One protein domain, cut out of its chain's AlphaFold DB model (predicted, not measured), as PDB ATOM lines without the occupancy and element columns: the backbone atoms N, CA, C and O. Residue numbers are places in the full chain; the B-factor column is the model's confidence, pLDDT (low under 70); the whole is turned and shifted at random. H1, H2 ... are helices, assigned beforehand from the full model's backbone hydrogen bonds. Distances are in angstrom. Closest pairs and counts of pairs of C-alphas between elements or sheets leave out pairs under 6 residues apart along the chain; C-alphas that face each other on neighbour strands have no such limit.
ATOM      1  N   SER A 243     128.336  37.332  44.324       81.88
ATOM      2  CA  SER A 243     129.277  37.565  43.226       81.88
ATOM      3  C   SER A 243     128.595  37.696  41.869       81.88
ATOM      4  O   SER A 243     129.093  38.441  41.030       81.88
ATOM      5  N   ASP A 244     127.484  36.989  41.660       84.50
ATOM      6  CA  ASP A 244     126.790  36.943  40.373       84.50
ATOM      7  C   ASP A 244     126.055  38.258  40.119       84.50
ATOM      8  O   ASP A 244     126.208  38.842  39.052       84.50
ATOM      9  N   LEU A 245     125.368  38.791  41.136       87.38
ATOM     10  CA  LEU A 245     124.719  40.105  41.071       87.38
ATOM     11  C   LEU A 245     125.730  41.232  40.810       87.38
ATOM     12  O   LEU A 245     125.528  42.070  39.938       87.38
ATOM     13  N   VAL A 246     126.865  41.238  41.521       87.44
ATOM     14  CA  VAL A 246     127.907  42.263  41.319       87.44
ATOM     15  C   VAL A 246     128.588  42.119  39.952       87.44
ATOM     16  O   VAL A 246     128.982  43.125  39.355       87.44
ATOM     17  N   ALA A 247     128.749  40.890  39.452       87.38
ATOM     18  CA  ALA A 247     129.294  40.641  38.122       87.38
ATOM     19  C   ALA A 247     128.330  41.104  37.024       87.38
ATOM     20  O   ALA A 247     128.767  41.777  36.098       87.38
ATOM     21  N   LEU A 248     127.036  40.815  37.158       89.75
ATOM     22  CA  LEU A 248     126.015  41.224  36.199       89.75
ATOM     23  C   LEU A 248     125.845  42.747  36.157       89.75
ATOM     24  O   LEU A 248     125.808  43.328  35.073       89.75
ATOM     25  N   LEU A 249     125.866  43.406  37.321       91.56
ATOM     26  CA  LEU A 249     125.865  44.868  37.409       91.56
ATOM     27  C   LEU A 249     127.054  45.453  36.647       91.56
ATOM     28  O   LEU A 249     126.930  46.436  35.923       91.56
ATOM     29  N   LYS A 250     128.226  44.830  36.792       90.56
ATOM     30  CA  LYS A 250     129.418  45.240  36.057       90.56
ATOM     31  C   LYS A 250     129.228  45.064  34.543       90.56
ATOM     32  O   LYS A 250     129.517  46.008  33.817       90.56
ATOM     33  N   SER A 251     128.697  43.929  34.087       90.06
ATOM     34  CA  SER A 251     128.429  43.676  32.662       90.06
ATOM     35  C   SER A 251     127.450  44.685  32.051       90.06
ATOM     36  O   SER A 251     127.679  45.152  30.937       90.06
ATOM     37  N   LYS A 252     126.399  45.075  32.787       92.25
ATOM     38  CA  LYS A 252     125.436  46.113  32.377       92.25
ATOM     39  C   LYS A 252     126.125  47.444  32.058       92.25
ATOM     40  O   LYS A 252     125.937  47.993  30.977       92.25
ATOM     41  N   TYR A 253     126.945  47.952  32.977       91.38
ATOM     42  CA  TYR A 253     127.638  49.229  32.768       91.38
ATOM     43  C   TYR A 253     128.813  49.130  31.804       91.38
ATOM     44  O   TYR A 253     129.100  50.111  31.127       91.38
ATOM     45  N   GLU A 254     129.491  47.979  31.727       88.69
ATOM     46  CA  GLU A 254     130.497  47.754  30.690       88.69
ATOM     47  C   GLU A 254     129.839  47.876  29.314       88.69
ATOM     48  O   GLU A 254     130.267  48.747  28.571       88.69
ATOM     49  N   SER A 255     128.734  47.165  29.044       89.00
ATOM     50  CA  SER A 255     127.955  47.259  27.791       89.00
ATOM     51  C   SER A 255     127.639  48.707  27.379       89.00
ATOM     52  O   SER A 255     127.936  49.115  26.257       89.00
ATOM     53  N   LEU A 256     127.112  49.526  28.300       91.44
ATOM     54  CA  LEU A 256     126.805  50.936  28.017       91.44
ATOM     55  C   LEU A 256     128.060  51.770  27.711       91.44
ATOM     56  O   LEU A 256     128.035  52.598  26.804       91.44
ATOM     57  N   ARG A 257     129.169  51.543  28.427       89.44
ATOM     58  CA  ARG A 257     130.441  52.230  28.145       89.44
ATOM     59  C   ARG A 257     131.027  51.819  26.806       89.44
ATOM     60  O   ARG A 257     131.536  52.677  26.097       89.44
ATOM     61  N   GLU A 258     130.970  50.533  26.452       88.19
ATOM     62  CA  GLU A 258     131.504  50.066  25.168       88.19
ATOM     63  C   GLU A 258     130.785  50.757  24.009       88.19
ATOM     64  O   GLU A 258     131.438  51.194  23.071       88.19
ATOM     65  N   LYS A 259     129.464  50.934  24.117       89.19
ATOM     66  CA  LYS A 259     128.650  51.639  23.120       89.19
ATOM     67  C   LYS A 259     128.982  53.116  22.996       89.19
ATOM     68  O   LYS A 259     129.079  53.616  21.884       89.19
ATOM     69  N   LEU A 260     129.187  53.796  24.122       89.62
ATOM     70  CA  LEU A 260     129.600  55.199  24.122       89.62
ATOM     71  C   LEU A 260     130.972  55.376  23.453       89.62
ATOM     72  O   LEU A 260     131.152  56.261  22.622       89.62
ATOM     73  N   LEU A 261     131.924  54.492  23.768       86.69
ATOM     74  CA  LEU A 261     133.250  54.502  23.146       86.69
ATOM     75  C   LEU A 261     133.196  54.149  21.654       86.69
ATOM     76  O   LEU A 261     133.975  54.696  20.880       86.69
ATOM     77  N   LEU A 262     132.298  53.246  21.250       85.94
ATOM     78  CA  LEU A 262     132.070  52.911  19.845       85.94
ATOM     79  C   LEU A 262     131.517  54.103  19.059       85.94
ATOM     80  O   LEU A 262     132.067  54.414  18.009       85.94
ATOM     81  N   GLU A 263     130.502  54.804  19.578       86.06
ATOM     82  CA  GLU A 263     129.966  56.013  18.928       86.06
ATOM     83  C   GLU A 263     131.027  57.117  18.816       86.06
ATOM     84  O   GLU A 263     131.147  57.755  17.771       86.06
ATOM     85  N   GLN A 264     131.849  57.308  19.853       83.56
ATOM     86  CA  GLN A 264     132.952  58.269  19.808       83.56
ATOM     87  C   GLN A 264     133.993  57.897  18.741       83.56
ATOM     88  O   GLN A 264     134.452  58.764  18.000       83.56
ATOM     89  N   LEU A 265     134.351  56.614  18.627       83.06
ATOM     90  CA  LEU A 265     135.283  56.137  17.602       83.06
ATOM     91  C   LEU A 265     134.713  56.282  16.187       83.06
ATOM     92  O   LEU A 265     135.441  56.685  15.281       83.06
ATOM     93  N   GLU A 266     133.430  55.978  15.994       83.69
ATOM     94  CA  GLU A 266     132.744  56.161  14.714       83.69
ATOM     95  C   GLU A 266     132.697  57.643  14.316       83.69
ATOM     96  O   GLU A 266     132.961  57.976  13.160       83.69
ATOM     97  N   HIS A 267     132.454  58.540  15.276       82.81
ATOM     98  CA  HIS A 267     132.493  59.985  15.060       82.81
ATOM     99  C   HIS A 267     133.906  60.487  14.706       82.81
ATOM    100  O   HIS A 267     134.063  61.249  13.753       82.81
ATOM    101  N   ASP A 268     134.936  60.035  15.427       79.38
ATOM    102  CA  ASP A 268     136.330  60.453  15.212       79.38
ATOM    103  C   ASP A 268     136.909  59.956  13.876       79.38
ATOM    104  O   ASP A 268     137.708  60.647  13.242       79.38
ATOM    105  N   ILE A 269     136.527  58.749  13.445       80.81
ATOM    106  CA  ILE A 269     137.010  58.130  12.198       80.81
ATOM    107  C   ILE A 269     136.143  58.544  10.996       80.81
ATOM    108  O   ILE A 269     136.634  58.608   9.865       80.81
ATOM    109  N   GLY A 270     134.869  58.858  11.238       79.38
ATOM    110  CA  GLY A 270     133.852  59.157  10.238       79.38
ATOM    111  C   GLY A 270     133.157  57.897   9.708       79.38
ATOM    112  O   GLY A 270     133.811  56.921   9.332       79.38
ATOM    113  N   GLU A 271     131.823  57.947   9.594       76.44
ATOM    114  CA  GLU A 271     130.949  56.808   9.241       76.44
ATOM    115  C   GLU A 271     131.413  56.027   7.994       76.44
ATOM    116  O   GLU A 271     131.425  54.797   7.983       76.44
ATOM    117  N   GLY A 272     131.838  56.726   6.935       75.94
ATOM    118  CA  GLY A 272     132.250  56.093   5.677       75.94
ATOM    119  C   GLY A 272     133.560  55.301   5.774       75.94
ATOM    120  O   GLY A 272     133.704  54.276   5.112       75.94
ATOM    121  N   MET A 273     134.501  55.756   6.607       76.88
ATOM    122  CA  MET A 273     135.750  55.037   6.878       76.88
ATOM    123  C   MET A 273     135.510  53.920   7.893       76.88
ATOM    124  O   MET A 273     136.029  52.822   7.716       76.88
ATOM    125  N   TRP A 274     134.668  54.165   8.900       79.38
ATOM    126  CA  TRP A 274     134.280  53.175   9.902       79.38
ATOM    127  C   TRP A 274     133.642  51.930   9.275       79.38
ATOM    128  O   TRP A 274     134.079  50.813   9.549       79.38
ATOM    129  N   GLN A 275     132.692  52.114   8.354       79.25
ATOM    130  CA  GLN A 275     132.039  51.018   7.621       79.25
ATOM    131  C   GLN A 275     132.961  50.286   6.633       79.25
ATOM    132  O   GLN A 275     132.643  49.173   6.218       79.25
ATOM    133  N   ALA A 276     134.074  50.903   6.228       78.56
ATOM    134  CA  ALA A 276     135.051  50.297   5.325       78.56
ATOM    135  C   ALA A 276     136.113  49.452   6.056       78.56
ATOM    136  O   ALA A 276     136.790  48.656   5.404       78.56
ATOM    137  N   MET A 277     136.261  49.615   7.377       80.12
ATOM    138  CA  MET A 277     137.165  48.806   8.203       80.12
ATOM    139  C   MET A 277     136.622  47.390   8.420       80.12
ATOM    140  O   MET A 277     135.412  47.158   8.418       80.12
ATOM    141  N   SER A 278     137.524  46.434   8.642       82.25
ATOM    142  CA  SER A 278     137.144  45.071   9.029       82.25
ATOM    143  C   SER A 278     136.672  44.999  10.489       82.25
ATOM    144  O   SER A 278     137.099  45.795  11.326       82.25
ATOM    145  N   GLU A 279     135.828  44.012  10.819       73.31
ATOM    146  CA  GLU A 279     135.335  43.795  12.195       73.31
ATOM    147  C   GLU A 279     136.496  43.638  13.200       73.31
ATOM    148  O   GLU A 279     136.456  44.208  14.286       73.31
ATOM    149  N   GLY A 280     137.590  42.974  12.806       71.12
ATOM    150  CA  GLY A 280     138.786  42.836  13.647       71.12
ATOM    151  C   GLY A 280     139.515  44.161  13.918       71.12
ATOM    152  O   GLY A 280     139.951  44.403  15.040       71.12
ATOM    153  N   GLU A 281     139.609  45.058  12.932       74.75
ATOM    154  CA  GLU A 281     140.217  46.387  13.120       74.75
ATOM    155  C   GLU A 281     139.346  47.291  14.003       74.75
ATOM    156  O   GLU A 281     139.867  48.042  14.833       74.75
ATOM    157  N   GLN A 282     138.019  47.205  13.859       77.50
ATOM    158  CA  GLN A 282     137.069  47.903  14.732       77.50
ATOM    159  C   GLN A 282     137.211  47.429  16.187       77.50
ATOM    160  O   GLN A 282     137.284  48.252  17.104       77.50
ATOM    161  N   GLU A 283     137.327  46.115  16.404       75.06
ATOM    162  CA  GLU A 283     137.557  45.524  17.725       75.06
ATOM    163  C   GLU A 283     138.897  45.955  18.336       75.06
ATOM    164  O   GLU A 283     138.942  46.338  19.508       75.06
ATOM    165  N   GLU A 284     139.989  45.963  17.566       73.31
ATOM    166  CA  GLU A 284     141.300  46.418  18.045       73.31
ATOM    167  C   GLU A 284     141.276  47.889  18.477       73.31
ATOM    168  O   GLU A 284     141.772  48.236  19.557       73.31
ATOM    169  N   ARG A 285     140.650  48.762  17.678       77.69
ATOM    170  CA  ARG A 285     140.477  50.188  18.003       77.69
ATOM    171  C   ARG A 285     139.636  50.379  19.261       77.69
ATOM    172  O   ARG A 285     139.999  51.185  20.125       77.69
ATOM    173  N   LEU A 286     138.566  49.599  19.410       78.94
ATOM    174  CA  LEU A 286     137.733  49.598  20.607       78.94
ATOM    175  C   LEU A 286     138.518  49.146  21.847       78.94
ATOM    176  O   LEU A 286     138.439  49.790  22.893       78.94
ATOM    177  N   ILE A 287     139.306  48.070  21.747       75.75
ATOM    178  CA  ILE A 287     140.167  47.591  22.840       75.75
ATOM    179  C   ILE A 287     141.169  48.678  23.240       75.75
ATOM    180  O   ILE A 287     141.346  48.944  24.431       75.75
ATOM    181  N   HIS A 288     141.782  49.348  22.264       72.56
ATOM    182  CA  HIS A 288     142.738  50.422  22.513       72.56
ATOM    183  C   HIS A 288     142.094  51.606  23.255       72.56
ATOM    184  O   HIS A 288     142.681  52.144  24.199       72.56
ATOM    185  N   SER A 289     140.864  51.973  22.879       77.88
ATOM    186  CA  SER A 289     140.077  53.011  23.556       77.88
ATOM    187  C   SER A 289     139.699  52.608  24.991       77.88
ATOM    188  O   SER A 289     139.960  53.356  25.935       77.88
ATOM    189  N   LYS A 290     139.221  51.370  25.199       78.75
ATOM    190  CA  LYS A 290     138.915  50.810  26.533       78.75
ATOM    191  C   LYS A 290     140.134  50.793  27.462       78.75
ATOM    192  O   LYS A 290     140.015  51.073  28.654       78.75
ATOM    193  N   LEU A 291     141.313  50.439  26.948       69.81
ATOM    194  CA  LEU A 291     142.552  50.437  27.733       69.81
ATOM    195  C   LEU A 291     142.972  51.857  28.125       69.81
ATOM    196  O   LEU A 291     143.393  52.077  29.263       69.81
ATOM    197  N   ARG A 292     142.824  52.822  27.211       69.88
ATOM    198  CA  ARG A 292     143.102  54.237  27.480       69.88
ATOM    199  C   ARG A 292     142.167  54.790  28.560       69.88
ATOM    200  O   ARG A 292     142.669  55.386  29.510       69.88
ATOM    201  N   GLU A 293     140.861  54.526  28.468       74.56
ATOM    202  CA  GLU A 293     139.865  54.917  29.485       74.56
ATOM    203  C   GLU A 293     140.226  54.346  30.861       74.56
ATOM    204  O   GLU A 293     140.422  55.108  31.807       74.56
ATOM    205  N   ARG A 294     140.461  53.030  30.964       69.62
ATOM    206  CA  ARG A 294     140.794  52.379  32.244       69.62
ATOM    207  C   ARG A 294     142.068  52.916  32.891       69.62
ATOM    208  O   ARG A 294     142.119  53.031  34.117       69.62
ATOM    209  N   ARG A 295     143.101  53.233  32.100       65.81
ATOM    210  CA  ARG A 295     144.345  53.828  32.619       65.81
ATOM    211  C   ARG A 295     144.069  55.198  33.228       65.81
ATOM    212  O   ARG A 295     144.458  55.417  34.374       65.81
ATOM    213  N   LEU A 296     143.331  56.048  32.515       62.53
ATOM    214  CA  LEU A 296     142.939  57.379  32.984       62.53
ATOM    215  C   LEU A 296     142.064  57.306  34.248       62.53
ATOM    216  O   LEU A 296     142.283  58.073  35.185       62.53
ATOM    217  N   SER A 297     141.152  56.332  34.338       60.75
ATOM    218  CA  SER A 297     140.340  56.100  35.542       60.75
ATOM    219  C   SER A 297     141.146  55.584  36.742       60.75
ATOM    220  O   SER A 297     140.752  55.812  37.882       60.75
ATOM    221  N   MET A 315     132.284  64.378  21.405       80.06
ATOM    222  CA  MET A 315     130.925  64.328  20.865       80.06
ATOM    223  C   MET A 315     129.940  64.930  21.878       80.06
ATOM    224  O   MET A 315     129.946  64.540  23.050       80.06
ATOM    225  N   GLU A 316     129.107  65.873  21.431       83.62
ATOM    226  CA  GLU A 316     128.077  66.516  22.257       83.62
ATOM    227  C   GLU A 316     126.754  65.737  22.212       83.62
ATOM    228  O   GLU A 316     126.187  65.492  21.144       83.62
ATOM    229  N   TYR A 317     126.204  65.426  23.387       84.69
ATOM    230  CA  TYR A 317     124.875  64.840  23.542       84.69
ATOM    231  C   TYR A 317     123.870  65.895  24.007       84.69
ATOM    232  O   TYR A 317     124.150  66.713  24.884       84.69
ATOM    233  N   ARG A 318     122.651  65.855  23.451       83.44
ATOM    234  CA  ARG A 318     121.566  66.804  23.786       83.44
ATOM    235  C   ARG A 318     120.924  66.559  25.152       83.44
ATOM    236  O   ARG A 318     120.158  67.396  25.624       83.44
ATOM    237  N   ARG A 319     121.140  65.378  25.728       86.19
ATOM    238  CA  ARG A 319     120.541  64.929  26.987       86.19
ATOM    239  C   ARG A 319     121.642  64.453  27.915       86.19
ATOM    240  O   ARG A 319     122.599  63.831  27.463       86.19
ATOM    241  N   ASN A 320     121.481  64.719  29.204       89.38
ATOM    242  CA  ASN A 320     122.361  64.177  30.229       89.38
ATOM    243  C   ASN A 320     122.004  62.717  30.567       89.38
ATOM    244  O   ASN A 320     120.969  62.198  30.143       89.38
ATOM    245  N   LEU A 321     122.851  62.050  31.360       88.69
ATOM    246  CA  LEU A 321     122.651  60.641  31.704       88.69
ATOM    247  C   LEU A 321     121.330  60.392  32.451       88.69
ATOM    248  O   LEU A 321     120.671  59.379  32.217       88.69
ATOM    249  N   LEU A 322     120.932  61.314  33.332       85.62
ATOM    250  CA  LEU A 322     119.687  61.210  34.099       85.62
ATOM    251  C   LEU A 322     118.458  61.250  33.178       85.62
ATOM    252  O   LEU A 322     117.521  60.488  33.388       85.62
ATOM    253  N   ALA A 323     118.485  62.066  32.125       85.25
ATOM    254  CA  ALA A 323     117.425  62.143  31.124       85.25
ATOM    255  C   ALA A 323     117.375  60.942  30.169       85.25
ATOM    256  O   ALA A 323     116.367  60.754  29.494       85.25
ATOM    257  N   LEU A 324     118.439  60.135  30.097       88.19
ATOM    258  CA  LEU A 324     118.477  58.920  29.281       88.19
ATOM    259  C   LEU A 324     118.136  57.656  30.085       88.19
ATOM    260  O   LEU A 324     117.405  56.810  29.588       88.19
ATOM    261  N   LEU A 325     118.651  57.512  31.309       86.25
ATOM    262  CA  LEU A 325     118.472  56.310  32.139       86.25
ATOM    263  C   LEU A 325     117.460  56.477  33.282       86.25
ATOM    264  O   LEU A 325     117.124  55.495  33.938       86.25
ATOM    265  N   GLY A 326     117.031  57.698  33.597       82.31
ATOM    266  CA  GLY A 326     116.214  57.971  34.778       82.31
ATOM    267  C   GLY A 326     116.936  57.708  36.102       82.31
ATOM    268  O   GLY A 326     118.158  57.538  36.150       82.31
ATOM    269  N   SER A 327     116.178  57.689  37.198       78.31
ATOM    270  CA  SER A 327     116.689  57.346  38.530       78.31
ATOM    271  C   SER A 327     117.003  55.853  38.638       78.31
ATOM    272  O   SER A 327     116.291  55.024  38.085       78.31
ATOM    273  N   SER A 328     118.053  55.512  39.386       82.31
ATOM    274  CA  SER A 328     118.446  54.116  39.596       82.31
ATOM    275  C   SER A 328     117.417  53.336  40.411       82.31
ATOM    276  O   SER A 328     117.066  53.751  41.517       82.31
ATOM    277  N   ARG A 329     117.032  52.149  39.924       82.06
ATOM    278  CA  ARG A 329     116.160  51.212  40.657       82.06
ATOM    279  C   ARG A 329     116.758  50.757  41.994       82.06
ATOM    280  O   ARG A 329     116.042  50.658  42.985       82.06
ATOM    281  N   ILE A 330     118.067  50.491  42.041       80.00
ATOM    282  CA  ILE A 330     118.751  49.993  43.253       80.00
ATOM    283  C   ILE A 330     118.826  51.078  44.333       80.00
ATOM    284  O   ILE A 330     118.755  50.758  45.518       80.00
ATOM    285  N   ASN A 331     118.934  52.344  43.927       77.88
ATOM    286  CA  ASN A 331     119.027  53.491  44.833       77.88
ATOM    287  C   ASN A 331     117.679  54.204  45.031       77.88
ATOM    288  O   ASN A 331     117.650  55.317  45.551       77.88
ATOM    289  N   HIS A 332     116.569  53.612  44.585       75.38
ATOM    290  CA  HIS A 332     115.278  54.294  44.558       75.38
ATOM    291  C   HIS A 332     114.804  54.736  45.950       75.38
ATOM    292  O   HIS A 332     114.316  55.854  46.097       75.38
ATOM    293  N   GLU A 333     115.007  53.896  46.968       72.44
ATOM    294  CA  GLU A 333     114.684  54.219  48.365       72.44
ATOM    295  C   GLU A 333     115.438  55.462  48.855       72.44
ATOM    296  O   GLU A 333     114.841  56.342  49.466       72.44
ATOM    297  N   ASP A 334     116.729  55.587  48.525       74.38
ATOM    298  CA  ASP A 334     117.533  56.741  48.938       74.38
ATOM    299  C   ASP A 334     117.045  58.035  48.260       74.38
ATOM    300  O   ASP A 334     116.992  59.091  48.890       74.38
ATOM    301  N   VAL A 335     116.631  57.952  46.989       74.38
ATOM    302  CA  VAL A 335     116.056  59.090  46.248       74.38
ATOM    303  C   VAL A 335     114.704  59.502  46.838       74.38
ATOM    304  O   VAL A 335     114.455  60.691  47.031       74.38
ATOM    305  N   LEU A 336     113.846  58.532  47.173       75.25
ATOM    306  CA  LEU A 336     112.571  58.776  47.851       75.25
ATOM    307  C   LEU A 336     112.770  59.450  49.210       75.25
ATOM    308  O   LEU A 336     112.043  60.385  49.537       75.25
ATOM    309  N   ASP A 337     113.754  59.008  49.989       79.62
ATOM    310  CA  ASP A 337     114.073  59.597  51.289       79.62
ATOM    311  C   ASP A 337     114.554  61.047  51.163       79.62
ATOM    312  O   ASP A 337     114.179  61.899  51.973       79.62
ATOM    313  N   GLU A 338     115.379  61.358  50.160       82.44
ATOM    314  CA  GLU A 338     115.803  62.734  49.875       82.44
ATOM    315  C   GLU A 338     114.626  63.624  49.458       82.44
ATOM    316  O   GLU A 338     114.495  64.749  49.951       82.44
ATOM    317  N   GLU A 339     113.738  63.120  48.602       78.12
ATOM    318  CA  GLU A 339     112.534  63.840  48.181       78.12
ATOM    319  C   GLU A 339     111.536  64.035  49.325       78.12
ATOM    320  O   GLU A 339     110.968  65.119  49.457       78.12
ATOM    321  N   ASN A 340     111.340  63.029  50.180       83.81
ATOM    322  CA  ASN A 340     110.468  63.125  51.349       83.81
ATOM    323  C   ASN A 340     111.017  64.151  52.349       83.81
ATOM    324  O   ASN A 340     110.271  65.014  52.799       83.81
ATOM    325  N   LYS A 341     112.333  64.163  52.606       88.31
ATOM    326  CA  LYS A 341     112.976  65.219  53.412       88.31
ATOM    327  C   LYS A 341     112.797  66.599  52.785       88.31
ATOM    328  O   LYS A 341     112.574  67.581  53.493       88.31
ATOM    329  N   ARG A 342     112.899  66.704  51.455       87.62
ATOM    330  CA  ARG A 342     112.668  67.965  50.736       87.62
ATOM    331  C   ARG A 342     111.212  68.411  50.852       87.62
ATOM    332  O   ARG A 342     110.974  69.595  51.075       87.62
ATOM    333  N   ARG A 343     110.261  67.484  50.755       85.81
ATOM    334  CA  ARG A 343     108.833  67.723  50.975       85.81
ATOM    335  C   ARG A 343     108.570  68.210  52.398       85.81
ATOM    336  O   ARG A 343     107.998  69.282  52.536       85.81
ATOM    337  N   GLU A 344     109.080  67.525  53.419       88.56
ATOM    338  CA  GLU A 344     108.961  67.943  54.825       88.56
ATOM    339  C   GLU A 344     109.529  69.353  55.057       88.56
ATOM    340  O   GLU A 344     108.936  70.164  55.764       88.56
ATOM    341  N   MET A 345     110.663  69.698  54.434       91.00
ATOM    342  CA  MET A 345     111.199  71.064  54.493       91.00
ATOM    343  C   MET A 345     110.239  72.093  53.882       91.00
ATOM    344  O   MET A 345     110.033  73.152  54.468       91.00
ATOM    345  N   LEU A 346     109.634  71.790  52.732       90.50
ATOM    346  CA  LEU A 346     108.696  72.688  52.055       90.50
ATOM    347  C   LEU A 346     107.348  72.799  52.798       90.50
ATOM    348  O   LEU A 346     106.754  73.878  52.817       90.50
ATOM    349  N   GLU A 347     106.897  71.727  53.452       89.75
ATOM    350  CA  GLU A 347     105.741  71.731  54.363       89.75
ATOM    351  C   GLU A 347     106.017  72.619  55.586       89.75
ATOM    352  O   GLU A 347     105.192  73.459  55.950       89.75
ATOM    353  N   ASN A 348     107.219  72.518  56.166       91.31
ATOM    354  CA  ASN A 348     107.662  73.373  57.272       91.31
ATOM    355  C   ASN A 348     107.803  74.856  56.868       91.31
ATOM    356  O   ASN A 348     107.664  75.741  57.713       91.31
ATOM    357  N   GLU A 349     108.040  75.146  55.584       91.44
ATOM    358  CA  GLU A 349     108.002  76.501  55.008       91.44
ATOM    359  C   GLU A 349     106.567  77.033  54.792       91.44
ATOM    360  O   GLU A 349     106.397  78.183  54.383       91.44
ATOM    361  N   GLY A 350     105.532  76.232  55.079       88.56
ATOM    362  CA  GLY A 350     104.122  76.617  54.969       88.56
ATOM    363  C   GLY A 350     103.545  76.535  53.554       88.56
ATOM    364  O   GLY A 350     102.528  77.175  53.281       88.56
ATOM    365  N   LYS A 351     104.185  75.787  52.646       91.38
ATOM    366  CA  LYS A 351     103.702  75.588  51.271       91.38
ATOM    367  C   LYS A 351     102.595  74.538  51.228       91.38
ATOM    368  O   LYS A 351     102.592  73.588  52.003       91.38
ATOM    369  N   THR A 352     101.663  74.702  50.298       88.38
ATOM    370  CA  THR A 352     100.592  73.721  50.057       88.38
ATOM    371  C   THR A 352     101.101  72.521  49.257       88.38
ATOM    372  O   THR A 352     101.997  72.672  48.428       88.38
ATOM    373  N   ASP A 353     100.483  71.347  49.405       82.81
ATOM    374  CA  ASP A 353     100.852  70.127  48.659       82.81
ATOM    375  C   ASP A 353     100.944  70.343  47.137       82.81
ATOM    376  O   ASP A 353     101.831  69.804  46.473       82.81
ATOM    377  N   SER A 354     100.070  71.184  46.573       83.44
ATOM    378  CA  SER A 354     100.108  71.551  45.153       83.44
ATOM    379  C   SER A 354     101.325  72.398  44.776       83.44
ATOM    380  O   SER A 354     101.909  72.207  43.710       83.44
ATOM    381  N   GLU A 355     101.726  73.339  45.630       86.00
ATOM    382  CA  GLU A 355     102.919  74.162  45.404       86.00
ATOM    383  C   GLU A 355     104.188  73.328  45.556       86.00
ATOM    384  O   GLU A 355     105.104  73.458  44.748       86.00
ATOM    385  N   ILE A 356     104.212  72.430  46.541       84.75
ATOM    386  CA  ILE A 356     105.298  71.474  46.753       84.75
ATOM    387  C   ILE A 356     105.475  70.594  45.516       84.75
ATOM    388  O   ILE A 356     106.585  70.490  44.998       84.75
ATOM    389  N   HIS A 357     104.389  70.007  45.002       82.38
ATOM    390  CA  HIS A 357     104.437  69.176  43.799       82.38
ATOM    391  C   HIS A 357     104.993  69.942  42.589       82.38
ATOM    392  O   HIS A 357     105.887  69.443  41.909       82.38
ATOM    393  N   ASN A 358     104.529  71.174  42.356       84.38
ATOM    394  CA  ASN A 358     104.996  71.998  41.238       84.38
ATOM    395  C   ASN A 358     106.470  72.411  41.372       84.38
ATOM    396  O   ASN A 358     107.186  72.459  40.373       84.38
ATOM    397  N   ILE A 359     106.934  72.712  42.591       87.00
ATOM    398  CA  ILE A 359     108.342  73.042  42.853       87.00
ATOM    399  C   ILE A 359     109.223  71.824  42.588       87.00
ATOM    400  O   ILE A 359     110.201  71.947  41.855       87.00
ATOM    401  N   LEU A 360     108.860  70.659  43.131       83.75
ATOM    402  CA  LEU A 360     109.613  69.421  42.921       83.75
ATOM    403  C   LEU A 360     109.647  69.034  41.439       83.75
ATOM    404  O   LEU A 360     110.716  68.718  40.926       83.75
ATOM    405  N   LEU A 361     108.519  69.142  40.727       82.38
ATOM    406  CA  LEU A 361     108.455  68.892  39.286       82.38
ATOM    407  C   LEU A 361     109.391  69.828  38.508       82.38
ATOM    408  O   LEU A 361     110.099  69.380  37.609       82.38
ATOM    409  N   LYS A 362     109.430  71.117  38.862       85.38
ATOM    410  CA  LYS A 362     110.300  72.097  38.202       85.38
ATOM    411  C   LYS A 362     111.781  71.849  38.498       85.38
ATOM    412  O   LYS A 362     112.575  71.816  37.563       85.38
ATOM    413  N   GLU A 363     112.148  71.639  39.765       84.50
ATOM    414  CA  GLU A 363     113.520  71.285  40.168       84.50
ATOM    415  C   GLU A 363     113.990  70.019  39.434       84.50
ATOM    416  O   GLU A 363     115.141  69.908  39.012       84.50
ATOM    417  N   TRP A 364     113.083  69.063  39.252       78.56
ATOM    418  CA  TRP A 364     113.368  67.816  38.567       78.56
ATOM    419  C   TRP A 364     113.491  67.994  37.042       78.56
ATOM    420  O   TRP A 364     114.450  67.497  36.453       78.56
ATOM    421  N   GLN A 365     112.630  68.793  36.401       80.81
ATOM    422  CA  GLN A 365     112.770  69.171  34.985       80.81
ATOM    423  C   GLN A 365     114.074  69.930  34.704       80.81
ATOM    424  O   GLN A 365     114.714  69.690  33.682       80.81
ATOM    425  N   GLU A 366     114.496  70.814  35.609       84.19
ATOM    426  CA  GLU A 366     115.779  71.519  35.511       84.19
ATOM    427  C   GLU A 366     116.964  70.537  35.559       84.19
ATOM    428  O   GLU A 366     117.911  70.685  34.790       84.19
ATOM    429  N   LYS A 367     116.889  69.476  36.381       81.69
ATOM    430  CA  LYS A 367     117.916  68.416  36.432       81.69
ATOM    431  C   LYS A 367     118.011  67.584  35.150       81.69
ATOM    432  O   LYS A 367     119.065  67.005  34.903       81.69
ATOM    433  N   LEU A 368     116.952  67.491  34.345       78.75
ATOM    434  CA  LEU A 368     116.946  66.734  33.082       78.75
ATOM    435  C   LEU A 368     117.515  67.532  31.897       78.75
ATOM    436  O   LEU A 368     117.824  66.957  30.853       78.75
ATOM    437  N   GLN A 369     117.650  68.852  32.040       78.94
ATOM    438  CA  GLN A 369     118.153  69.729  30.988       78.94
ATOM    439  C   GLN A 369     119.688  69.807  30.997       78.94
ATOM    440  O   GLN A 369     120.335  69.749  32.042       78.94
ATOM    441  N   GLY A 370     120.274  69.984  29.809       77.56
ATOM    442  CA  GLY A 370     121.696  70.281  29.630       77.56
ATOM    443  C   GLY A 370     122.378  69.394  28.592       77.56
ATOM    444  O   GLY A 370     122.195  68.176  28.589       77.56
ATOM    445  N   ASN A 371     123.196  70.019  27.740       82.19
ATOM    446  CA  ASN A 371     124.090  69.300  26.840       82.19
ATOM    447  C   ASN A 371     125.283  68.756  27.631       82.19
ATOM    448  O   ASN A 371     125.771  69.398  28.569       82.19
ATOM    449  N   VAL A 372     125.717  67.554  27.272       84.75
ATOM    450  CA  VAL A 372     126.780  66.835  27.970       84.75
ATOM    451  C   VAL A 372     127.731  66.234  26.951       84.75
ATOM    452  O   VAL A 372     127.300  65.560  26.019       84.75
ATOM    453  N   ASP A 373     129.022  66.446  27.161       85.19
ATOM    454  CA  ASP A 373     130.061  65.865  26.318       85.19
ATOM    455  C   ASP A 373     130.269  64.385  26.671       85.19
ATOM    456  O   ASP A 373     130.107  63.979  27.827       85.19
ATOM    457  N   SER A 374     130.674  63.587  25.683       83.00
ATOM    458  CA  SER A 374     131.035  62.160  25.821       83.00
ATOM    459  C   SER A 374     131.875  61.841  27.070       83.00
ATOM    460  O   SER A 374     131.546  60.918  27.818       83.00
ATOM    461  N   ASP A 375     132.890  62.650  27.370       80.81
ATOM    462  CA  ASP A 375     133.733  62.500  28.562       80.81
ATOM    463  C   ASP A 375     132.940  62.642  29.875       80.81
ATOM    464  O   ASP A 375     133.060  61.833  30.800       80.81
ATOM    465  N   LYS A 376     132.075  63.655  29.974       84.00
ATOM    466  CA  LYS A 376     131.224  63.846  31.154       84.00
ATOM    467  C   LYS A 376     130.191  62.716  31.280       84.00
ATOM    468  O   LYS A 376     129.918  62.272  32.392       84.00
ATOM    469  N   MET A 377     129.699  62.182  30.163       87.31
ATOM    470  CA  MET A 377     128.802  61.021  30.144       87.31
ATOM    471  C   MET A 377     129.483  59.737  30.665       87.31
ATOM    472  O   MET A 377     128.889  58.997  31.456       87.31
ATOM    473  N   LEU A 378     130.746  59.485  30.289       86.19
ATOM    474  CA  LEU A 378     131.551  58.368  30.816       86.19
ATOM    475  C   LEU A 378     131.741  58.469  32.335       86.19
ATOM    476  O   LEU A 378     131.622  57.470  33.058       86.19
ATOM    477  N   ASN A 379     131.984  59.684  32.824       84.75
ATOM    478  CA  ASN A 379     132.076  59.971  34.250       84.75
ATOM    479  C   ASN A 379     130.770  59.703  34.994       84.75
ATOM    480  O   ASN A 379     130.779  59.011  36.016       84.75
ATOM    481  N   ASP A 380     129.648  60.193  34.473       87.44
ATOM    482  CA  ASP A 380     128.338  59.998  35.091       87.44
ATOM    483  C   ASP A 380     127.981  58.494  35.161       87.44
ATOM    484  O   ASP A 380     127.497  58.013  36.190       87.44
ATOM    485  N   LEU A 381     128.318  57.707  34.125       89.75
ATOM    486  CA  LEU A 381     128.173  56.241  34.129       89.75
ATOM    487  C   LEU A 381     129.065  55.569  35.182       89.75
ATOM    488  O   LEU A 381     128.657  54.595  35.825       89.75
ATOM    489  N   CYS A 382     130.292  56.062  35.373       87.12
ATOM    490  CA  CYS A 382     131.183  55.597  36.435       87.12
ATOM    491  C   CYS A 382     130.607  55.855  37.826       87.12
ATOM    492  O   CYS A 382     130.590  54.934  38.651       87.12
ATOM    493  N   LEU A 383     130.123  57.070  38.074       87.94
ATOM    494  CA  LEU A 383     129.545  57.466  39.354       87.94
ATOM    495  C   LEU A 383     128.286  56.654  39.669       87.94
ATOM    496  O   LEU A 383     128.168  56.115  40.773       87.94
ATOM    497  N   ARG A 384     127.392  56.474  38.687       89.12
ATOM    498  CA  ARG A 384     126.185  55.653  38.859       89.12
ATOM    499  C   ARG A 384     126.529  54.195  39.172       89.12
ATOM    500  O   ARG A 384     126.013  53.657  40.149       89.12
ATOM    501  N   TYR A 385     127.466  53.585  38.436       91.00
ATOM    502  CA  TYR A 385     127.934  52.220  38.719       91.00
ATOM    503  C   TYR A 385     128.495  52.074  40.140       91.00
ATOM    504  O   TYR A 385     128.198  51.096  40.827       91.00
ATOM    505  N   GLN A 386     129.327  53.019  40.590       89.25
ATOM    506  CA  GLN A 386     129.903  52.976  41.937       89.25
ATOM    507  C   GLN A 386     128.825  53.096  43.015       89.25
ATOM    508  O   GLN A 386     128.854  52.330  43.979       89.25
ATOM    509  N   SER A 387     127.870  54.008  42.824       88.31
ATOM    510  CA  SER A 387     126.735  54.197  43.724       88.31
ATOM    511  C   SER A 387     125.897  52.918  43.839       88.31
ATOM    512  O   SER A 387     125.817  52.337  44.919       88.31
ATOM    513  N   GLU A 388     125.405  52.379  42.719       90.06
ATOM    514  CA  GLU A 388     124.602  51.145  42.703       90.06
ATOM    515  C   GLU A 388     125.353  49.940  43.273       90.06
ATOM    516  O   GLU A 388     124.794  49.123  44.003       90.06
ATOM    517  N   LYS A 389     126.653  49.827  42.983       90.31
ATOM    518  CA  LYS A 389     127.496  48.758  43.523       90.31
ATOM    519  C   LYS A 389     127.629  48.848  45.040       90.31
ATOM    520  O   LYS A 389     127.691  47.806  45.693       90.31
ATOM    521  N   ASN A 390     127.735  50.053  45.593       89.06
ATOM    522  CA  ASN A 390     127.854  50.258  47.032       89.06
ATOM    523  C   ASN A 390     126.531  49.941  47.737       89.06
ATOM    524  O   ASN A 390     126.547  49.187  48.709       89.06
ATOM    525  N   THR A 391     125.404  50.397  47.190       86.81
ATOM    526  CA  THR A 391     124.057  50.094  47.702       86.81
ATOM    527  C   THR A 391     123.726  48.604  47.605       86.81
ATOM    528  O   THR A 391     123.263  47.988  48.561       86.81
ATOM    529  N   LEU A 392     124.052  47.954  46.485       88.00
ATOM    530  CA  LEU A 392     123.880  46.507  46.349       88.00
ATOM    531  C   LEU A 392     124.739  45.744  47.369       88.00
ATOM    532  O   LEU A 392     124.286  44.771  47.970       88.00
ATOM    533  N   LYS A 393     125.980  46.185  47.605       86.88
ATOM    534  CA  LYS A 393     126.854  45.582  48.621       86.88
ATOM    535  C   LYS A 393     126.320  45.767  50.041       86.88
ATOM    536  O   LYS A 393     126.426  44.813  50.809       86.88
ATOM    537  N   SER A 394     125.778  46.932  50.397       85.44
ATOM    538  CA  SER A 394     125.217  47.168  51.735       85.44
ATOM    539  C   SER A 394     123.979  46.295  51.979       85.44
ATOM    540  O   SER A 394     123.885  45.651  53.027       85.44
ATOM    541  N   ARG A 395     123.100  46.142  50.972       84.75
ATOM    542  CA  ARG A 395     121.954  45.206  51.004       84.75
ATOM    543  C   ARG A 395     122.392  43.741  51.118       84.75
ATOM    544  O   ARG A 395     121.843  42.981  51.909       84.75
ATOM    545  N   LEU A 396     123.433  43.334  50.389       83.44
ATOM    546  CA  LEU A 396     123.977  41.970  50.471       83.44
ATOM    547  C   LEU A 396     124.681  41.676  51.807       83.44
ATOM    548  O   LEU A 396     124.697  40.525  52.238       83.44
ATOM    549  N   ARG A 397     125.254  42.695  52.461       83.06
ATOM    550  CA  ARG A 397     125.853  42.596  53.805       83.06
ATOM    551  C   ARG A 397     124.824  42.637  54.935       83.06
ATOM    552  O   ARG A 397     125.186  42.330  56.065       83.06
ATOM    553  N   GLY A 398     123.572  42.990  54.634       76.69
ATOM    554  CA  GLY A 398     122.510  43.129  55.627       76.69
ATOM    555  C   GLY A 398     122.673  44.356  56.527       76.69
ATOM    556  O   GLY A 398     122.217  44.326  57.663       76.69
ATOM    557  N   GLU A 399     123.325  45.425  56.051       72.31
ATOM    558  CA  GLU A 399     123.496  46.670  56.827       72.31
ATOM    559  C   GLU A 399     122.158  47.406  57.061       72.31
ATOM    560  O   GLU A 399     122.034  48.146  58.034       72.31
ATOM    561  N   ARG A 400     121.151  47.172  56.201       63.53
ATOM    562  CA  ARG A 400     119.747  47.593  56.391       63.53
ATOM    563  C   ARG A 400     118.819  46.379  56.536       63.53
ATOM    564  O   ARG A 400     118.303  46.123  57.616       63.53
ATOM    565  N   GLU A 401     118.670  45.599  55.464       67.56
ATOM    566  CA  GLU A 401     117.885  44.357  55.405       67.56
ATOM    567  C   GLU A 401     118.673  43.304  54.611       67.56
ATOM    568  O   GLU A 401     119.256  43.614  53.569       67.56
ATOM    569  N   MET A 402     118.746  42.065  55.108       73.50
ATOM    570  CA  MET A 402     119.481  40.993  54.431       73.50
ATOM    571  C   MET A 402     118.639  40.400  53.300       73.50
ATOM    572  O   MET A 402     117.590  39.812  53.547       73.50
ATOM    573  N   MET A 403     119.143  40.472  52.067       78.12
ATOM    574  CA  MET A 403     118.432  39.907  50.921       78.12
ATOM    575  C   MET A 403     118.241  38.385  51.026       78.12
ATOM    576  O   MET A 403     119.222  37.620  51.084       78.12
ATOM    577  N   THR A 404     116.986  37.941  50.939       82.38
ATOM    578  CA  THR A 404     116.616  36.520  50.846       82.38
ATOM    579  C   THR A 404     117.068  35.907  49.513       82.38
ATOM    580  O   THR A 404     117.400  36.610  48.557       82.38
ATOM    581  N   VAL A 405     117.087  34.572  49.418       79.31
ATOM    582  CA  VAL A 405     117.429  33.868  48.163       79.31
ATOM    583  C   VAL A 405     116.446  34.228  47.041       79.31
ATOM    584  O   VAL A 405     116.870  34.452  45.908       79.31
ATOM    585  N   THR A 406     115.157  34.360  47.360       81.00
ATOM    586  CA  THR A 406     114.110  34.754  46.407       81.00
ATOM    587  C   THR A 406     114.262  36.207  45.958       81.00
ATOM    588  O   THR A 406     114.176  36.483  44.764       81.00
ATOM    589  N   GLN A 407     114.592  37.128  46.869       83.38
ATOM    590  CA  GLN A 407     114.894  38.523  46.523       83.38
ATOM    591  C   GLN A 407     116.145  38.631  45.640       83.38
ATOM    592  O   GLN A 407     116.131  39.364  44.657       83.38
ATOM    593  N   ARG A 408     117.214  37.867  45.919       85.94
ATOM    594  CA  ARG A 408     118.410  37.821  45.048       85.94
ATOM    595  C   ARG A 408     118.091  37.294  43.657       85.94
ATOM    596  O   ARG A 408     118.607  37.828  42.681       85.94
ATOM    597  N   MET A 409     117.249  36.265  43.574       85.44
ATOM    598  CA  MET A 409     116.779  35.728  42.301       85.44
ATOM    599  C   MET A 409     115.996  36.783  41.515       85.44
ATOM    600  O   MET A 409     116.269  36.991  40.338       85.44
ATOM    601  N   GLN A 410     115.071  37.492  42.164       85.75
ATOM    602  CA  GLN A 410     114.285  38.545  41.523       85.75
ATOM    603  C   GLN A 410     115.158  39.699  41.017       85.75
ATOM    604  O   GLN A 410     115.044  40.101  39.862       85.75
ATOM    605  N   GLU A 411     116.071  40.186  41.857       86.88
ATOM    606  CA  GLU A 411     117.019  41.244  41.495       86.88
ATOM    607  C   GLU A 411     117.897  40.854  40.304       86.88
ATOM    608  O   GLU A 411     118.147  41.670  39.415       86.88
ATOM    609  N   TYR A 412     118.321  39.589  40.239       89.31
ATOM    610  CA  TYR A 412     119.076  39.082  39.100       89.31
ATOM    611  C   TYR A 412     118.252  39.072  37.817       89.31
ATOM    612  O   TYR A 412     118.750  39.534  36.797       89.31
ATOM    613  N   LYS A 413     117.003  38.581  37.849       89.00
ATOM    614  CA  LYS A 413     116.122  38.560  36.667       89.00
ATOM    615  C   LYS A 413     115.953  39.961  36.076       89.00
ATOM    616  O   LYS A 413     116.113  40.140  34.871       89.00
ATOM    617  N   LEU A 414     115.669  40.945  36.932       88.38
ATOM    618  CA  LEU A 414     115.488  42.342  36.530       88.38
ATOM    619  C   LEU A 414     116.774  42.911  35.918       88.38
ATOM    620  O   LEU A 414     116.764  43.393  34.788       88.38
ATOM    621  N   MET A 415     117.907  42.762  36.606       90.06
ATOM    622  CA  MET A 415     119.197  43.260  36.123       90.06
ATOM    623  C   MET A 415     119.677  42.544  34.850       90.06
ATOM    624  O   MET A 415     120.336  43.146  34.002       90.06
ATOM    625  N   PHE A 416     119.344  41.261  34.690       90.50
ATOM    626  CA  PHE A 416     119.704  40.477  33.510       90.50
ATOM    627  C   PHE A 416     118.919  40.948  32.292       90.50
ATOM    628  O   PHE A 416     119.495  41.123  31.219       90.50
ATOM    629  N   ARG A 417     117.626  41.232  32.478       90.56
ATOM    630  CA  ARG A 417     116.787  41.873  31.468       90.56
ATOM    631  C   ARG A 417     117.324  43.254  31.082       90.56
ATOM    632  O   ARG A 417     117.451  43.525  29.892       90.56
ATOM    633  N   GLU A 418     117.681  44.097  32.054       90.44
ATOM    634  CA  GLU A 418     118.295  45.417  31.812       90.44
ATOM    635  C   GLU A 418     119.583  45.291  30.972       90.44
ATOM    636  O   GLU A 418     119.756  45.989  29.973       90.44
ATOM    637  N   TYR A 419     120.473  44.358  31.329       91.12
ATOM    638  CA  TYR A 419     121.693  44.073  30.569       91.12
ATOM    639  C   TYR A 419     121.395  43.604  29.137       91.12
ATOM    640  O   TYR A 419     121.942  44.179  28.197       91.12
ATOM    641  N   LEU A 420     120.509  42.618  28.957       88.75
ATOM    642  CA  LEU A 420     120.125  42.100  27.637       88.75
ATOM    643  C   LEU A 420     119.539  43.191  26.741       88.75
ATOM    644  O   LEU A 420     119.911  43.331  25.581       88.75
ATOM    645  N   LYS A 421     118.639  44.003  27.287       87.38
ATOM    646  CA  LYS A 421     118.068  45.146  26.580       87.38
ATOM    647  C   LYS A 421     119.140  46.129  26.130       87.38
ATOM    648  O   LYS A 421     119.128  46.568  24.982       87.38
ATOM    649  N   SER A 422     120.102  46.416  27.009       87.75
ATOM    650  CA  SER A 422     121.239  47.256  26.654       87.75
ATOM    651  C   SER A 422     122.034  46.657  25.501       87.75
ATOM    652  O   SER A 422     122.380  47.410  24.607       87.75
ATOM    653  N   SER A 423     122.295  45.343  25.469       84.56
ATOM    654  CA  SER A 423     123.137  44.718  24.440       84.56
ATOM    655  C   SER A 423     122.439  44.606  23.087       84.56
ATOM    656  O   SER A 423     123.103  44.633  22.059       84.56
ATOM    657  N   LEU A 424     121.108  44.522  23.075       81.88
ATOM    658  CA  LEU A 424     120.322  44.370  21.853       81.88
ATOM    659  C   LEU A 424     120.238  45.656  21.009       81.88
ATOM    660  O   LEU A 424     120.029  45.582  19.798       81.88
ATOM    661  N   GLU A 425     120.352  46.843  21.600       84.31
ATOM    662  CA  GLU A 425     120.320  48.100  20.833       84.31
ATOM    663  C   GLU A 425     121.634  48.358  20.073       84.31
ATOM    664  O   GLU A 425     122.649  47.744  20.376       84.31
ATOM    665  N   ASN A 426     121.654  49.278  19.107       79.50
ATOM    666  CA  ASN A 426     122.895  49.636  18.397       79.50
ATOM    667  C   ASN A 426     123.481  50.959  18.915       79.50
ATOM    668  O   ASN A 426     124.647  51.002  19.290       79.50
ATOM    669  N   SER A 427     122.657  52.007  19.021       86.56
ATOM    670  CA  SER A 427     123.074  53.311  19.560       86.56
ATOM    671  C   SER A 427     123.175  53.296  21.091       86.56
ATOM    672  O   SER A 427     122.404  52.616  21.779       86.56
ATOM    673  N   PHE A 428     124.104  54.086  21.627       90.12
ATOM    674  CA  PHE A 428     124.292  54.338  23.052       90.12
ATOM    675  C   PHE A 428     123.057  54.972  23.700       90.12
ATOM    676  O   PHE A 428     122.587  54.484  24.728       90.12
ATOM    677  N   GLU A 429     122.500  56.032  23.109       89.69
ATOM    678  CA  GLU A 429     121.335  56.713  23.684       89.69
ATOM    679  C   GLU A 429     120.093  55.801  23.650       89.69
ATOM    680  O   GLU A 429     119.369  55.749  24.642       89.69
ATOM    681  N   SER A 430     119.875  55.021  22.576       89.50
ATOM    682  CA  SER A 430     118.819  53.988  22.530       89.50
ATOM    683  C   SER A 430     119.025  52.934  23.624       89.50
ATOM    684  O   SER A 430     118.087  52.614  24.351       89.50
ATOM    685  N   ALA A 431     120.258  52.446  23.814       91.00
ATOM    686  CA  ALA A 431     120.578  51.480  24.866       91.00
ATOM    687  C   ALA A 431     120.315  52.038  26.275       91.00
ATOM    688  O   ALA A 431     119.742  51.340  27.111       91.00
ATOM    689  N   CYS A 432     120.679  53.298  26.532       92.00
ATOM    690  CA  CYS A 432     120.388  53.967  27.797       92.00
ATOM    691  C   CYS A 432     118.879  54.110  28.027       92.00
ATOM    692  O   CYS A 432     118.389  53.760  29.096       92.00
ATOM    693  N   LEU A 433     118.130  54.550  27.015       91.06
ATOM    694  CA  LEU A 433     116.682  54.725  27.110       91.06
ATOM    695  C   LEU A 433     115.957  53.406  27.395       91.06
ATOM    696  O   LEU A 433     115.099  53.365  28.273       91.06
ATOM    697  N   VAL A 434     116.310  52.310  26.713       89.75
ATOM    698  CA  VAL A 434     115.675  51.001  26.951       89.75
ATOM    699  C   VAL A 434     115.981  50.481  28.365       89.75
ATOM    700  O   VAL A 434     115.098  49.910  29.009       89.75
ATOM    701  N   VAL A 435     117.201  50.700  28.872       90.56
ATOM    702  CA  VAL A 435     117.558  50.370  30.263       90.56
ATOM    703  C   VAL A 435     116.751  51.216  31.246       90.56
ATOM    704  O   VAL A 435     116.169  50.660  32.172       90.56
ATOM    705  N   GLY A 436     116.657  52.529  31.024       88.12
ATOM    706  CA  GLY A 436     115.883  53.427  31.881       88.12
ATOM    707  C   GLY A 436     114.401  53.055  31.928       88.12
ATOM    708  O   GLY A 436     113.823  52.942  33.006       88.12
ATOM    709  N   VAL A 437     113.797  52.750  30.775       86.69
ATOM    710  CA  VAL A 437     112.413  52.254  30.706       86.69
ATOM    711  C   VAL A 437     112.248  50.959  31.512       86.69
ATOM    712  O   VAL A 437     111.310  50.855  32.301       86.69
ATOM    713  N   ALA A 438     113.175  50.004  31.389       86.06
ATOM    714  CA  ALA A 438     113.119  48.748  32.141       86.06
ATOM    715  C   ALA A 438     113.281  48.936  33.664       86.06
ATOM    716  O   ALA A 438     112.665  48.198  34.432       86.06
ATOM    717  N   GLU A 439     114.073  49.920  34.105       82.81
ATOM    718  CA  GLU A 439     114.249  50.248  35.527       82.81
ATOM    719  C   GLU A 439     112.993  50.884  36.147       82.81
ATOM    720  O   GLU A 439     112.687  50.618  37.310       82.81
ATOM    721  N   THR A 440     112.255  51.696  35.380       71.12
ATOM    722  CA  THR A 440     111.103  52.470  35.889       71.12
ATOM    723  C   THR A 440     109.838  51.651  36.156       71.12
ATOM    724  O   THR A 440     109.065  52.020  37.034       71.12
ATOM    725  N   VAL A 441     109.612  50.544  35.436       58.22
ATOM    726  CA  VAL A 441     108.346  49.782  35.519       58.22
ATOM    727  C   VAL A 441     108.379  48.664  36.574       58.22
ATOM    728  O   VAL A 441     107.341  48.191  37.011       58.22
ATOM    729  N   ALA A 442     109.554  48.275  37.074       51.12
ATOM    730  CA  ALA A 442     109.711  47.080  37.907       51.12
ATOM    731  C   ALA A 442     109.080  47.115  39.324       51.12
ATOM    732  O   ALA A 442     109.053  46.062  39.961       51.12
ATOM    733  N   ASN A 443     108.587  48.255  39.838       48.41
ATOM    734  CA  ASN A 443     108.039  48.339  41.210       48.41
ATOM    735  C   ASN A 443     106.606  48.911  41.297       48.41
ATOM    736  O   ASN A 443     106.256  49.521  42.309       48.41
ATOM    737  N   GLY A 444     105.766  48.736  40.271       47.97
ATOM    738  CA  GLY A 444     104.435  49.350  40.246       47.97
ATOM    739  C   GLY A 444     104.492  50.885  40.210       47.97
ATOM    740  O   GLY A 444     105.555  51.501  40.260       47.97
ATOM    741  N   ASN A 445     103.328  51.528  40.106       45.62
ATOM    742  CA  ASN A 445     103.154  52.972  39.858       45.62
ATOM    743  C   ASN A 445     103.826  53.946  40.870       45.62
ATOM    744  O   ASN A 445     103.617  55.153  40.769       45.62
ATOM    745  N   GLU A 446     104.600  53.470  41.852       42.62
ATOM    746  CA  GLU A 446     105.215  54.280  42.913       42.62
ATOM    747  C   GLU A 446     106.555  54.930  42.528       42.62
ATOM    748  O   GLU A 446     106.845  56.013  43.043       42.62
ATOM    749  N   ILE A 447     107.344  54.338  41.612       48.25
ATOM    750  CA  ILE A 447     108.608  54.947  41.130       48.25
ATOM    751  C   ILE A 447     108.322  56.108  40.168       48.25
ATOM    752  O   ILE A 447     109.024  57.118  40.161       48.25
ATOM    753  N   ASP A 448     107.270  55.984  39.356       53.34
ATOM    754  CA  ASP A 448     106.987  56.875  38.227       53.34
ATOM    755  C   ASP A 448     106.079  58.066  38.603       53.34
ATOM    756  O   ASP A 448     105.125  58.397  37.893       53.34
ATOM    757  N   ARG A 449     106.357  58.727  39.741       54.34
ATOM    758  CA  ARG A 449     105.520  59.826  40.283       54.34
ATOM    759  C   ARG A 449     105.384  61.032  39.345       54.34
ATOM    760  O   ARG A 449     104.386  61.744  39.432       54.34
ATOM    761  N   PHE A 450     106.360  61.256  38.463       58.22
ATOM    762  CA  PHE A 450     106.359  62.341  37.470       58.22
ATOM    763  C   PHE A 450     106.192  61.849  36.023       58.22
ATOM    764  O   PHE A 450     106.383  62.630  35.098       58.22
ATOM    765  N   HIS A 451     105.820  60.581  35.807       63.25
ATOM    766  CA  HIS A 451     105.659  59.986  34.472       63.25
ATOM    767  C   HIS A 451     106.934  59.956  33.605       63.25
ATOM    768  O   HIS A 451     106.842  59.890  32.375       63.25
ATOM    769  N   LEU A 452     108.120  59.941  34.224       69.62
ATOM    770  CA  LEU A 452     109.401  59.767  33.537       69.62
ATOM    771  C   LEU A 452     109.415  58.510  32.669       69.62
ATOM    772  O   LEU A 452     109.922  58.551  31.556       69.62
ATOM    773  N   GLY A 453     108.869  57.392  33.152       73.44
ATOM    774  CA  GLY A 453     108.836  56.140  32.393       73.44
ATOM    775  C   GLY A 453     108.113  56.319  31.057       73.44
ATOM    776  O   GLY A 453     108.607  55.897  30.009       73.44
ATOM    777  N   LYS A 454     106.987  57.045  31.068       75.88
ATOM    778  CA  LYS A 454     106.245  57.406  29.849       75.88
ATOM    779  C   LYS A 454     107.018  58.384  28.969       75.88
ATOM    780  O   LYS A 454     107.018  58.228  27.749       75.88
ATOM    781  N   GLU A 455     107.685  59.376  29.555       79.94
ATOM    782  CA  GLU A 455     108.526  60.316  28.806       79.94
ATOM    783  C   GLU A 455     109.709  59.607  28.131       79.94
ATOM    784  O   GLU A 455     109.948  59.820  26.943       79.94
ATOM    785  N   LEU A 456     110.392  58.695  28.829       84.44
ATOM    786  CA  LEU A 456     111.471  57.868  28.287       84.44
ATOM    787  C   LEU A 456     110.967  56.964  27.160       84.44
ATOM    788  O   LEU A 456     111.618  56.874  26.122       84.44
ATOM    789  N   GLN A 457     109.787  56.351  27.309       88.31
ATOM    790  CA  GLN A 457     109.142  55.573  26.241       88.31
ATOM    791  C   GLN A 457     108.845  56.435  25.011       88.31
ATOM    792  O   GLN A 457     109.067  55.992  23.885       88.31
ATOM    793  N   HIS A 458     108.383  57.672  25.205       87.62
ATOM    794  CA  HIS A 458     108.165  58.628  24.120       87.62
ATOM    795  C   HIS A 458     109.471  59.043  23.436       87.62
ATOM    796  O   HIS A 458     109.536  59.064  22.206       87.62
ATOM    797  N   ILE A 459     110.519  59.343  24.205       88.19
ATOM    798  CA  ILE A 459     111.837  59.716  23.677       88.19
ATOM    799  C   ILE A 459     112.458  58.546  22.904       88.19
ATOM    800  O   ILE A 459     112.971  58.739  21.799       88.19
ATOM    801  N   LEU A 460     112.381  57.337  23.459       90.31
ATOM    802  CA  LEU A 460     112.821  56.109  22.808       90.31
ATOM    803  C   LEU A 460     112.045  55.883  21.512       90.31
ATOM    804  O   LEU A 460     112.649  55.687  20.463       90.31
ATOM    805  N   ALA A 461     110.716  55.978  21.550       90.56
ATOM    806  CA  ALA A 461     109.884  55.828  20.365       90.56
ATOM    807  C   ALA A 461     110.231  56.852  19.270       90.56
ATOM    808  O   ALA A 461     110.329  56.469  18.104       90.56
ATOM    809  N   ASP A 462     110.472  58.121  19.624       90.81
ATOM    810  CA  ASP A 462     110.904  59.157  18.676       90.81
ATOM    811  C   ASP A 462     112.200  58.772  17.973       90.81
ATOM    812  O   ASP A 462     112.284  58.790  16.740       90.81
ATOM    813  N   ARG A 463     113.182  58.341  18.762       87.88
ATOM    814  CA  ARG A 463     114.492  57.944  18.270       87.88
ATOM    815  C   ARG A 463     114.423  56.721  17.365       87.88
ATOM    816  O   ARG A 463     114.931  56.756  16.246       87.88
ATOM    817  N   LEU A 464     113.716  55.679  17.788       86.62
ATOM    818  CA  LEU A 464     113.550  54.454  17.010       86.62
ATOM    819  C   LEU A 464     112.836  54.713  15.675       86.62
ATOM    820  O   LEU A 464     113.231  54.175  14.642       86.62
ATOM    821  N   VAL A 465     111.814  55.576  15.677       87.75
ATOM    822  CA  VAL A 465     111.106  56.020  14.464       87.75
ATOM    823  C   VAL A 465     112.059  56.758  13.515       87.75
ATOM    824  O   VAL A 465     111.930  56.609  12.298       87.75
ATOM    825  N   THR A 466     113.014  57.536  14.031       86.50
ATOM    826  CA  THR A 466     114.010  58.228  13.198       86.50
ATOM    827  C   THR A 466     115.122  57.320  12.683       86.50
ATOM    828  O   THR A 466     115.419  57.373  11.492       86.50
ATOM    829  N   GLU A 467     115.694  56.469  13.539       81.44
ATOM    830  CA  GLU A 467     116.826  55.593  13.212       81.44
ATOM    831  C   GLU A 467     116.412  54.543  12.177       81.44
ATOM    832  O   GLU A 467     117.092  54.321  11.178       81.44
ATOM    833  N   ARG A 468     115.226  53.950  12.356       80.56
ATOM    834  CA  ARG A 468     114.714  52.883  11.487       80.56
ATOM    835  C   ARG A 468     114.005  53.400  10.235       80.56
ATOM    836  O   ARG A 468     113.408  52.620   9.487       80.56
ATOM    837  N   ARG A 469     114.076  54.702   9.945       79.25
ATOM    838  CA  ARG A 469     113.368  55.293   8.806       79.25
ATOM    839  C   ARG A 469     113.801  54.647   7.490       79.25
ATOM    840  O   ARG A 469     114.973  54.646   7.135       79.25
TER     841      ARG A 469
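What this domain is: This is residues 243 to 297 and 315 to 469 of the 1195 residues of an uncharacterized protein of Paramuricea clavata (UniProt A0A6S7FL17). A core of long helices, H1 with H7 and H8 nearly in line with it and H9 and H10 folding back after H8 in two helical hairpins, has an extension at each end of the long axis. At one end H5 and H6 make an open V; at the other H2 and H3 turn back and H3 crosses H1, while short H4 packs on H9 near the middle. The 210 printed residues hold ten named helices, H1 to H10 in order, and no named strand: all helix. The whole is compact, with a radius of gyration of the C-alphas of 19.0 A, but elongated, spanning 63 by 39 by 33 A.

How they stand to each other: H1, residues 243 to 269, is close to but not clearly touching H2, residues 271 to 274, with C-alphas 266 and 274 closest at 5.9 A. Residues 258 to 265 of H1 touch residues 285 to 290 of H3, residues 279 to 297, at a steep tilt of 68 degrees, only just short of about perpendicular; the closest C-alphas, Leu 262 and Leu 286, are 6.6 A apart. H4, residues 321 to 325, touches H9, residues 428 to 441, with the C-alphas of Leu 325 and Gly 436 closest at 3.9 A. H5, residues 332 to 348, touches H6, residues 353 to 368, through residues 343 to 347 and 353 to 356, at a steep tilt of 48 degrees, opposite ways; C-alphas 346 and 356 are closest, 6.4 A. Residues 367 to 368 of H6 only just touch H4, with 3 pairs of C-alphas within 8 A, the closest 323 and 368 at 5.0 A. H7, residues 374 to 397, touches H1 at a shallow tilt of 2 degrees, opposite ways, with C-alphas 253 and 385 closest at 6.7 A. H1, H8, residues 405 to 424, and H9 form a bundle, helices packed together. Residues 245 to 256 of H1 touch H8 at 13 degrees, a shallow tilt, the same way; C-alphas 252 and 419 are closest, 4.6 A. H9 and H10, residues 452 to 467, are a hairpin, with C-alphas 437 and 453 closest at 5.5 A. Every O i to N i+4 pair is within hydrogen-bond range in H1, H3 to H8 and H10, and 9 of 10 in H9; H2 is too short for one.

Where its parts are: H1 begins at C-alpha 243 (129.277, 37.565, 43.226) and is 38.0 A long; H7 is 34.5 A and H8 28.5 A. H10 ends at C-alpha 467 (116.826, 55.593, 13.212).

The domain as a whole: The C-alphas farthest apart, Ser 278 and Gly 350, are 64.8 A apart. Residues 298 to 314 are not printed, and C-alphas 297 and 315 are 19.3 A apart across the cut. Of the links that are printed whole, none is long. Mean pLDDT of the printed part is 81.8; residues 291 to 292, 294 to 297, 400 to 401 and 441 to 452 are under 70.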